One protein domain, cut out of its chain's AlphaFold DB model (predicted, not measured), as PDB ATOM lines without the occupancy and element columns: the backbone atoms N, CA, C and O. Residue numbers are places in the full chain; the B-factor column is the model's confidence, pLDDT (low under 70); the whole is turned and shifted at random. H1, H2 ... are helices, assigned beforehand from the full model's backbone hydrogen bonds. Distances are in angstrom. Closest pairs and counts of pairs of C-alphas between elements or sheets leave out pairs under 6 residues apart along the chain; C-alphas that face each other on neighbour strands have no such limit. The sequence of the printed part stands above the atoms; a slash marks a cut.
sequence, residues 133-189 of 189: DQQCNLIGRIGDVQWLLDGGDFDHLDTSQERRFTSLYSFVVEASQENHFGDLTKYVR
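What this domain is: This is residues 133 to 189 of the 189 residues of the protein "DUF4123 domain-containing protein" of Pseudomonas synxantha (UniProt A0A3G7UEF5). What does the model look like? Two long helices, H1 and H2, cross as an X and run opposite ways; after H2 the chain folds back towards their crossing with the short H3. What is printed? The printed part has 57 residues with three named helices, in the order H1, H2, H3, and no named strand: all helix. It is compact, with radius of gyration of the C-alphas 10.9 A and spans of 33 by 20 by 15 A.

Where its parts are: Where is the longest helix? H1, residues 133 to 150, spans 26.4 A from C-alpha 133 at (137.922, 148.888, 165.747). Where are the others? H2 is residues 161 to 177, 24.4 A; H3, residues 184 to 187, ends at C-alpha (156.889, 156.904, 176.286).

How they stand to each other: How does H1 meet H2? They touch at a steep tilt of 46 degrees, opposite ways; the closest C-alphas, of Val 145 and Tyr 169, are 5.9 A apart. And H3? It only just touches H2, at residues 171 to 175 alone, with 3 pairs of C-alphas within 8 A; the closest, of Val 172 and Leu 184, are 7.0 A apart. H3 is close to but not clearly touching H1, the closest C-alphas, of Leu 148 and Thr 185, being 7.5 A apart. Are the backbones helical? In H2 every O i to N i+4 pair is within hydrogen-bond range, in H1 11 of 14; H3 is too short for one.

The domain as a whole: How large is it? The farthest C-alphas, of Asp 133 and Thr 159, are 33.3 A apart. Is anything cut or uncertain? The printed part has no cut and both links are short; pLDDT is under 70 at residues 180 to 182 and 184 to 189.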
ATOM      1  N   ASP A 133     136.710 149.393 165.076       92.75
ATOM      2  CA  ASP A 133     137.922 148.888 165.747       92.75
ATOM      3  C   ASP A 133     138.696 150.008 166.441       92.75
ATOM      4  O   ASP A 133     139.163 149.850 167.569       92.75
ATOM      5  N   GLN A 134     138.783 151.169 165.789       92.50
ATOM      6  CA  GLN A 134     139.431 152.344 166.354       92.50
ATOM      7  C   GLN A 134     138.698 152.837 167.605       92.50
ATOM      8  O   GLN A 134     139.343 153.120 168.612       92.50
ATOM      9  N   GLN A 135     137.365 152.911 167.577       95.44
ATOM     10  CA  GLN A 135     136.580 153.340 168.737       95.44
ATOM     11  C   GLN A 135     136.731 152.367 169.908       95.44
ATOM     12  O   GLN A 135     136.951 152.802 171.036       95.44
ATOM     13  N   CYS A 136     136.682 151.060 169.647       93.06
ATOM     14  CA  CYS A 136     136.876 150.052 170.689       93.06
ATOM     15  C   CYS A 136     138.290 150.091 171.279       93.06
ATOM     16  O   CYS A 136     138.444 149.959 172.491       93.06
ATOM     17  N   ASN A 137     139.313 150.336 170.452       91.19
ATOM     18  CA  ASN A 137     140.679 150.536 170.932       91.19
ATOM     19  C   ASN A 137     140.760 151.741 171.879       91.19
ATOM     20  O   ASN A 137     141.233 151.589 173.002       91.19
ATOM     21  N   LEU A 138     140.220 152.897 171.470       93.94
ATOM     22  CA  LEU A 138     140.184 154.114 172.290       93.94
ATOM     23  C   LEU A 138     139.483 153.885 173.638       93.94
ATOM     24  O   LEU A 138     140.015 154.273 174.675       93.94
ATOM     25  N   ILE A 139     138.339 153.190 173.642       94.06
ATOM     26  CA  ILE A 139     137.635 152.811 174.879       94.06
ATOM     27  C   ILE A 139     138.526 151.926 175.763       94.06
ATOM     28  O   ILE A 139     138.610 152.153 176.969       94.06
ATOM     29  N   GLY A 140     139.229 150.950 175.181       90.56
ATOM     30  CA  GLY A 140     140.168 150.094 175.910       90.56
ATOM     31  C   GLY A 140     141.296 150.876 176.593       90.56
ATOM     32  O   GLY A 140     141.651 150.572 177.732       90.56
ATOM     33  N   ARG A 141     141.800 151.942 175.954       90.69
ATOM     34  CA  ARG A 141     142.881 152.786 176.499       90.69
ATOM     35  C   ARG A 141     142.495 153.571 177.739       90.69
ATOM     36  O   ARG A 141     143.378 153.936 178.508       90.69
ATOM     37  N   ILE A 142     141.204 153.797 177.976       93.19
ATOM     38  CA  ILE A 142     140.731 154.454 179.201       93.19
ATOM     39  C   ILE A 142     141.214 153.676 180.430       93.19
ATOM     40  O   ILE A 142     141.710 154.276 181.381       93.19
ATOM     41  N   GLY A 143     141.129 152.342 180.387       89.19
ATOM     42  CA  GLY A 143     141.603 151.477 181.468       89.19
ATOM     43  C   GLY A 143     143.122 151.516 181.642       89.19
ATOM     44  O   GLY A 143     143.595 151.603 182.774       89.19
ATOM     45  N   ASP A 144     143.874 151.500 180.537       89.75
ATOM     46  CA  ASP A 144     145.341 151.597 180.559       89.75
ATOM     47  C   ASP A 144     145.794 152.916 181.206       89.75
ATOM     48  O   ASP A 144     146.666 152.935 182.072       89.75
ATOM     49  N   VAL A 145     145.166 154.028 180.820       92.00
ATOM     50  CA  VAL A 145     145.483 155.363 181.343       92.00
ATOM     51  C   VAL A 145     145.066 155.502 182.800       92.00
ATOM     52  O   VAL A 145     145.810 156.085 183.585       92.00
ATOM     53  N   GLN A 146     143.920 154.939 183.187       90.94
ATOM     54  CA  GLN A 146     143.511 154.913 184.589       90.94
ATOM     55  C   GLN A 146     144.535 154.152 185.440       90.94
ATOM     56  O   GLN A 146     144.918 154.631 186.498       90.94
ATOM     57  N   TRP A 147     145.058 153.025 184.947       89.44
ATOM     58  CA  TRP A 147     146.110 152.283 185.642       89.44
ATOM     59  C   TRP A 147     147.408 153.093 185.796       89.44
ATOM     60  O   TRP A 147     148.027 153.058 186.858       89.44
ATOM     61  N   LEU A 148     147.803 153.855 184.768       89.56
ATOM     62  CA  LEU A 148     148.952 154.767 184.850       89.56
ATOM     63  C   LEU A 148     148.723 155.895 185.863       89.56
ATOM     64  O   LEU A 148     149.642 156.251 186.600       89.56
ATOM     65  N   LEU A 149     147.508 156.448 185.906       90.69
ATOM     66  CA  LEU A 149     147.129 157.495 186.850       90.69
ATOM     67  C   LEU A 149     147.168 156.979 188.297       90.69
ATOM     68  O   LEU A 149     147.765 157.627 189.154       90.69
ATOM     69  N   ASP A 150     146.608 155.793 188.545       88.88
ATOM     70  CA  ASP A 150     146.577 155.151 189.867       88.88
ATOM     71  C   ASP A 150     147.987 154.794 190.383       88.88
ATOM     72  O   ASP A 150     148.198 154.654 191.589       88.88
ATOM     73  N   GLY A 151     148.965 154.643 189.479       86.12
ATOM     74  CA  GLY A 151     150.359 154.342 189.810       86.12
ATOM     75  C   GLY A 151     151.149 155.506 190.425       86.12
ATOM     76  O   GLY A 151     152.193 155.268 191.026       86.12
ATOM     77  N   GLY A 152     150.680 156.753 190.292       82.12
ATOM     78  CA  GLY A 152     151.295 157.945 190.903       82.12
ATOM     79  C   GLY A 152     152.582 158.466 190.237       82.12
ATOM     80  O   GLY A 152     153.064 159.550 190.568       82.12
ATOM     81  N   ASP A 153     153.131 157.757 189.246       84.25
ATOM     82  CA  ASP A 153     154.364 158.152 188.540       84.25
ATOM     83  C   ASP A 153     154.248 159.508 187.804       84.25
ATOM     84  O   ASP A 153     155.253 160.143 187.471       84.25
ATOM     85  N   PHE A 154     153.018 159.978 187.576       86.12
ATOM     86  CA  PHE A 154     152.693 161.171 186.791       86.12
ATOM     87  C   PHE A 154     152.072 162.308 187.616       86.12
ATOM     88  O   PHE A 154     151.530 163.260 187.054       86.12
ATOM     89  N   ASP A 155     152.191 162.260 188.946       86.06
ATOM     90  CA  ASP A 155     151.695 163.301 189.864       86.06
ATOM     91  C   ASP A 155     152.285 164.694 189.594       86.06
ATOM     92  O   ASP A 155     151.691 165.714 189.935       86.06
ATOM     93  N   HIS A 156     153.448 164.747 188.947       85.31
ATOM     94  CA  HIS A 156     154.134 165.984 188.590       85.31
ATOM     95  C   HIS A 156     153.527 166.710 187.376       85.31
ATOM     96  O   HIS A 156     153.862 167.873 187.160       85.31
ATOM     97  N   LEU A 157     152.671 166.053 186.579       86.75
ATOM     98  CA  LEU A 157     152.099 166.646 185.364       86.75
ATOM     99  C   LEU A 157     151.039 167.712 185.675       86.75
ATOM    100  O   LEU A 157     151.010 168.755 185.026       86.75
ATOM    101  N   ASP A 158     150.172 167.467 186.661       92.06
ATOM    102  CA  ASP A 158     149.181 168.434 187.146       92.06
ATOM    103  C   ASP A 158     148.698 168.038 188.552       92.06
ATOM    104  O   ASP A 158     148.706 166.873 188.940       92.06
ATOM    105  N   THR A 159     148.215 169.018 189.307       89.19
ATOM    106  CA  THR A 159     147.505 168.818 190.577       89.19
ATOM    107  C   THR A 159     146.125 168.165 190.414       89.19
ATOM    108  O   THR A 159     145.690 167.437 191.302       89.19
ATOM    109  N   SER A 160     145.440 168.402 189.289       93.69
ATOM    110  CA  SER A 160     144.123 167.836 188.965       93.69
ATOM    111  C   SER A 160     144.272 166.429 188.387       93.69
ATOM    112  O   SER A 160     145.072 166.198 187.474       93.69
ATOM    113  N   GLN A 161     143.506 165.475 188.913       92.81
ATOM    114  CA  GLN A 161     143.438 164.118 188.372       92.81
ATOM    115  C   GLN A 161     142.837 164.112 186.967       92.81
ATOM    116  O   GLN A 161     143.338 163.403 186.097       92.81
ATOM    117  N   GLU A 162     141.820 164.937 186.712       93.69
ATOM    118  CA  GLU A 162     141.170 165.000 185.402       93.69
ATOM    119  C   GLU A 162     142.119 165.540 184.319       93.69
ATOM    120  O   GLU A 162     142.201 165.000 183.210       93.69
ATOM    121  N   ARG A 163     142.917 166.566 184.649       93.62
ATOM    122  CA  ARG A 163     143.927 167.108 183.726       93.62
ATOM    123  C   ARG A 163     145.071 166.131 183.484       93.62
ATOM    124  O   ARG A 163     145.440 165.934 182.327       93.62
ATOM    125  N   ARG A 164     145.568 165.454 184.525       94.56
ATOM    126  CA  ARG A 164     146.561 164.375 184.369       94.56
ATOM    127  C   ARG A 164     146.046 163.268 183.463       94.56
ATOM    128  O   ARG A 164     146.730 162.906 182.510       94.56
ATOM    129  N   PHE A 165     144.832 162.779 183.717       94.56
ATOM    130  CA  PHE A 165     144.199 161.769 182.876       94.56
ATOM    131  C   PHE A 165     144.132 162.228 181.414       94.56
ATOM    132  O   PHE A 165     144.530 161.484 180.523       94.56
ATOM    133  N   THR A 166     143.698 163.466 181.166       93.75
ATOM    134  CA  THR A 166     143.600 164.026 179.810       93.75
ATOM    135  C   THR A 166     144.955 164.042 179.095       93.75
ATOM    136  O   THR A 166     145.048 163.604 177.947       93.75
ATOM    137  N   SER A 167     146.017 164.494 179.771       92.50
ATOM    138  CA  SER A 167     147.374 164.499 179.213       92.50
ATOM    139  C   SER A 167     147.864 163.084 178.907       92.50
ATOM    140  O   SER A 167     148.260 162.803 177.776       92.50
ATOM    141  N   LEU A 168     147.758 162.167 179.871       92.81
ATOM    142  CA  LEU A 168     148.153 160.768 179.698       92.81
ATOM    143  C   LEU A 168     147.380 160.091 178.562       92.81
ATOM    144  O   LEU A 168     147.973 159.396 177.740       92.81
ATOM    145  N   TYR A 169     146.073 160.333 178.475       93.69
ATOM    146  CA  TYR A 169     145.235 159.795 177.411       93.69
ATOM    147  C   TYR A 169     145.681 160.299 176.040       93.69
ATOM    148  O   TYR A 169     145.813 159.497 175.118       93.69
ATOM    149  N   SER A 170     146.000 161.591 175.906       91.44
ATOM    150  CA  SER A 170     146.520 162.128 174.644       91.44
ATOM    151  C   SER A 170     147.839 161.467 174.223       91.44
ATOM    152  O   SER A 170     147.954 161.051 173.071       91.44
ATOM    153  N   PHE A 171     148.770 161.253 175.159       89.50
ATOM    154  CA  PHE A 171     150.040 160.581 174.874       89.50
ATOM    155  C   PHE A 171     149.856 159.114 174.483       89.50
ATOM    156  O   PHE A 171     150.487 158.649 173.539       89.50
ATOM    157  N   VAL A 172     148.978 158.376 175.170       88.38
ATOM    158  CA  VAL A 172     148.698 156.967 174.840       88.38
ATOM    159  C   VAL A 172     148.037 156.842 173.464       88.38
ATOM    160  O   VAL A 172     148.348 155.918 172.706       88.38
ATOM    161  N   VAL A 173     147.150 157.776 173.108       87.88
ATOM    162  CA  VAL A 173     146.533 157.818 171.776       87.88
ATOM    163  C   VAL A 173     147.571 158.137 170.696       87.88
ATOM    164  O   VAL A 173     147.580 157.464 169.665       87.88
ATOM    165  N   GLU A 174     148.462 159.101 170.930       87.12
ATOM    166  CA  GLU A 174     149.549 159.461 170.008       87.12
ATOM    167  C   GLU A 174     150.531 158.297 169.809       87.12
ATOM    168  O   GLU A 174     150.768 157.878 168.676       87.12
ATOM    169  N   ALA A 175     150.980 157.662 170.896       83.81
ATOM    170  CA  ALA A 175     151.840 156.479 170.856       83.81
ATOM    171  C   ALA A 175     151.250 155.360 169.982       83.81
ATOM    172  O   ALA A 175     151.960 154.688 169.229       83.81
ATOM    173  N   SER A 176     149.929 155.163 170.051       77.31
ATOM    174  CA  SER A 176     149.244 154.165 169.230       77.31
ATOM    175  C   SER A 176     149.206 154.542 167.748       77.31
ATOM    176  O   SER A 176     149.229 153.643 166.907       77.31
ATOM    177  N   GLN A 177     149.134 155.831 167.410       79.19
ATOM    178  CA  GLN A 177     149.197 156.303 166.021       79.19
ATOM    179  C   GLN A 177     150.610 156.145 165.444       79.19
ATOM    180  O   GLN A 177     150.767 155.841 164.262       79.19
ATOM    181  N   GLU A 178     151.630 156.258 166.294       81.69
ATOM    182  CA  GLU A 178     153.034 156.043 165.937       81.69
ATOM    183  C   GLU A 178     153.450 154.558 165.900       81.69
ATOM    184  O   GLU A 178     154.606 154.243 165.620       81.69
ATOM    185  N   ASN A 179     152.517 153.623 166.134       74.81
ATOM    186  CA  ASN A 179     152.785 152.185 166.276       74.81
ATOM    187  C   ASN A 179     153.833 151.870 167.362       74.81
ATOM    188  O   ASN A 179     154.653 150.959 167.213       74.81
ATOM    189  N   HIS A 180     153.827 152.617 168.465       69.44
ATOM    190  CA  HIS A 180     154.688 152.335 169.602       69.44
ATOM    191  C   HIS A 180     154.170 151.115 170.382       69.44
ATOM    192  O   HIS A 180     153.083 151.138 170.955       69.44
ATOM    193  N   PHE A 181     154.969 150.045 170.435       61.97
ATOM    194  CA  PHE A 181     154.652 148.799 171.157       61.97
ATOM    195  C   PHE A 181     155.438 148.637 172.476       61.97
ATOM    196  O   PHE A 181     155.474 147.547 173.046       61.97
ATOM    197  N   GLY A 182     156.127 149.689 172.926       65.69
ATOM    198  CA  GLY A 182     156.923 149.689 174.152       65.69
ATOM    199  C   GLY A 182     156.111 149.973 175.421       65.69
ATOM    200  O   GLY A 182     154.894 150.124 175.400       65.69
ATOM    201  N   ASP A 183     156.818 150.028 176.548       70.12
ATOM    202  CA  ASP A 183     156.257 150.375 177.854       70.12
ATOM    203  C   ASP A 183     155.749 151.828 177.854       70.12
ATOM    204  O   ASP A 183     156.546 152.763 177.732       70.12
ATOM    205  N   LEU A 184     154.432 152.012 178.003       69.25
ATOM    206  CA  LEU A 184     153.782 153.327 177.986       69.25
ATOM    207  C   LEU A 184     154.349 154.268 179.060       69.25
ATOM    208  O   LEU A 184     154.424 155.471 178.828       69.25
ATOM    209  N   THR A 185     154.847 153.741 180.187       65.06
ATOM    210  CA  THR A 185     155.487 154.580 181.216       65.06
ATOM    211  C   THR A 185     156.786 155.229 180.735       65.06
ATOM    212  O   THR A 185     157.158 156.292 181.224       65.06
ATOM    213  N   LYS A 186     157.480 154.618 179.766       65.81
ATOM    214  CA  LYS A 186     158.711 155.158 179.169       65.81
ATOM    215  C   LYS A 186     158.436 156.131 178.033       65.81
ATOM    216  O   LYS A 186     159.288 156.967 177.773       65.81
ATOM    217  N   TYR A 187     157.296 155.997 177.358       64.19
ATOM    218  CA  TYR A 187     156.889 156.904 176.286       64.19
ATOM    219  C   TYR A 187     156.421 158.257 176.831       64.19
ATOM    220  O   TYR A 187     156.685 159.293 176.237       64.19
ATOM    221  N   VAL A 188     155.740 158.243 177.977       64.00
ATOM    222  CA  VAL A 188     155.169 159.445 178.605       64.00
ATOM    223  C   VAL A 188     156.215 160.276 179.383       64.00
ATOM    224  O   VAL A 188     155.930 161.409 179.763       64.00
ATOM    225  N   ARG A 189     157.412 159.730 179.638       60.53
ATOM    226  CA  ARG A 189     158.495 160.391 180.393       60.53
ATOM    227  C   ARG A 189     159.309 161.388 179.578       60.53
ATOM    228  O   ARG A 189     159.632 161.074 178.415       60.53
TER     229      ARG A 189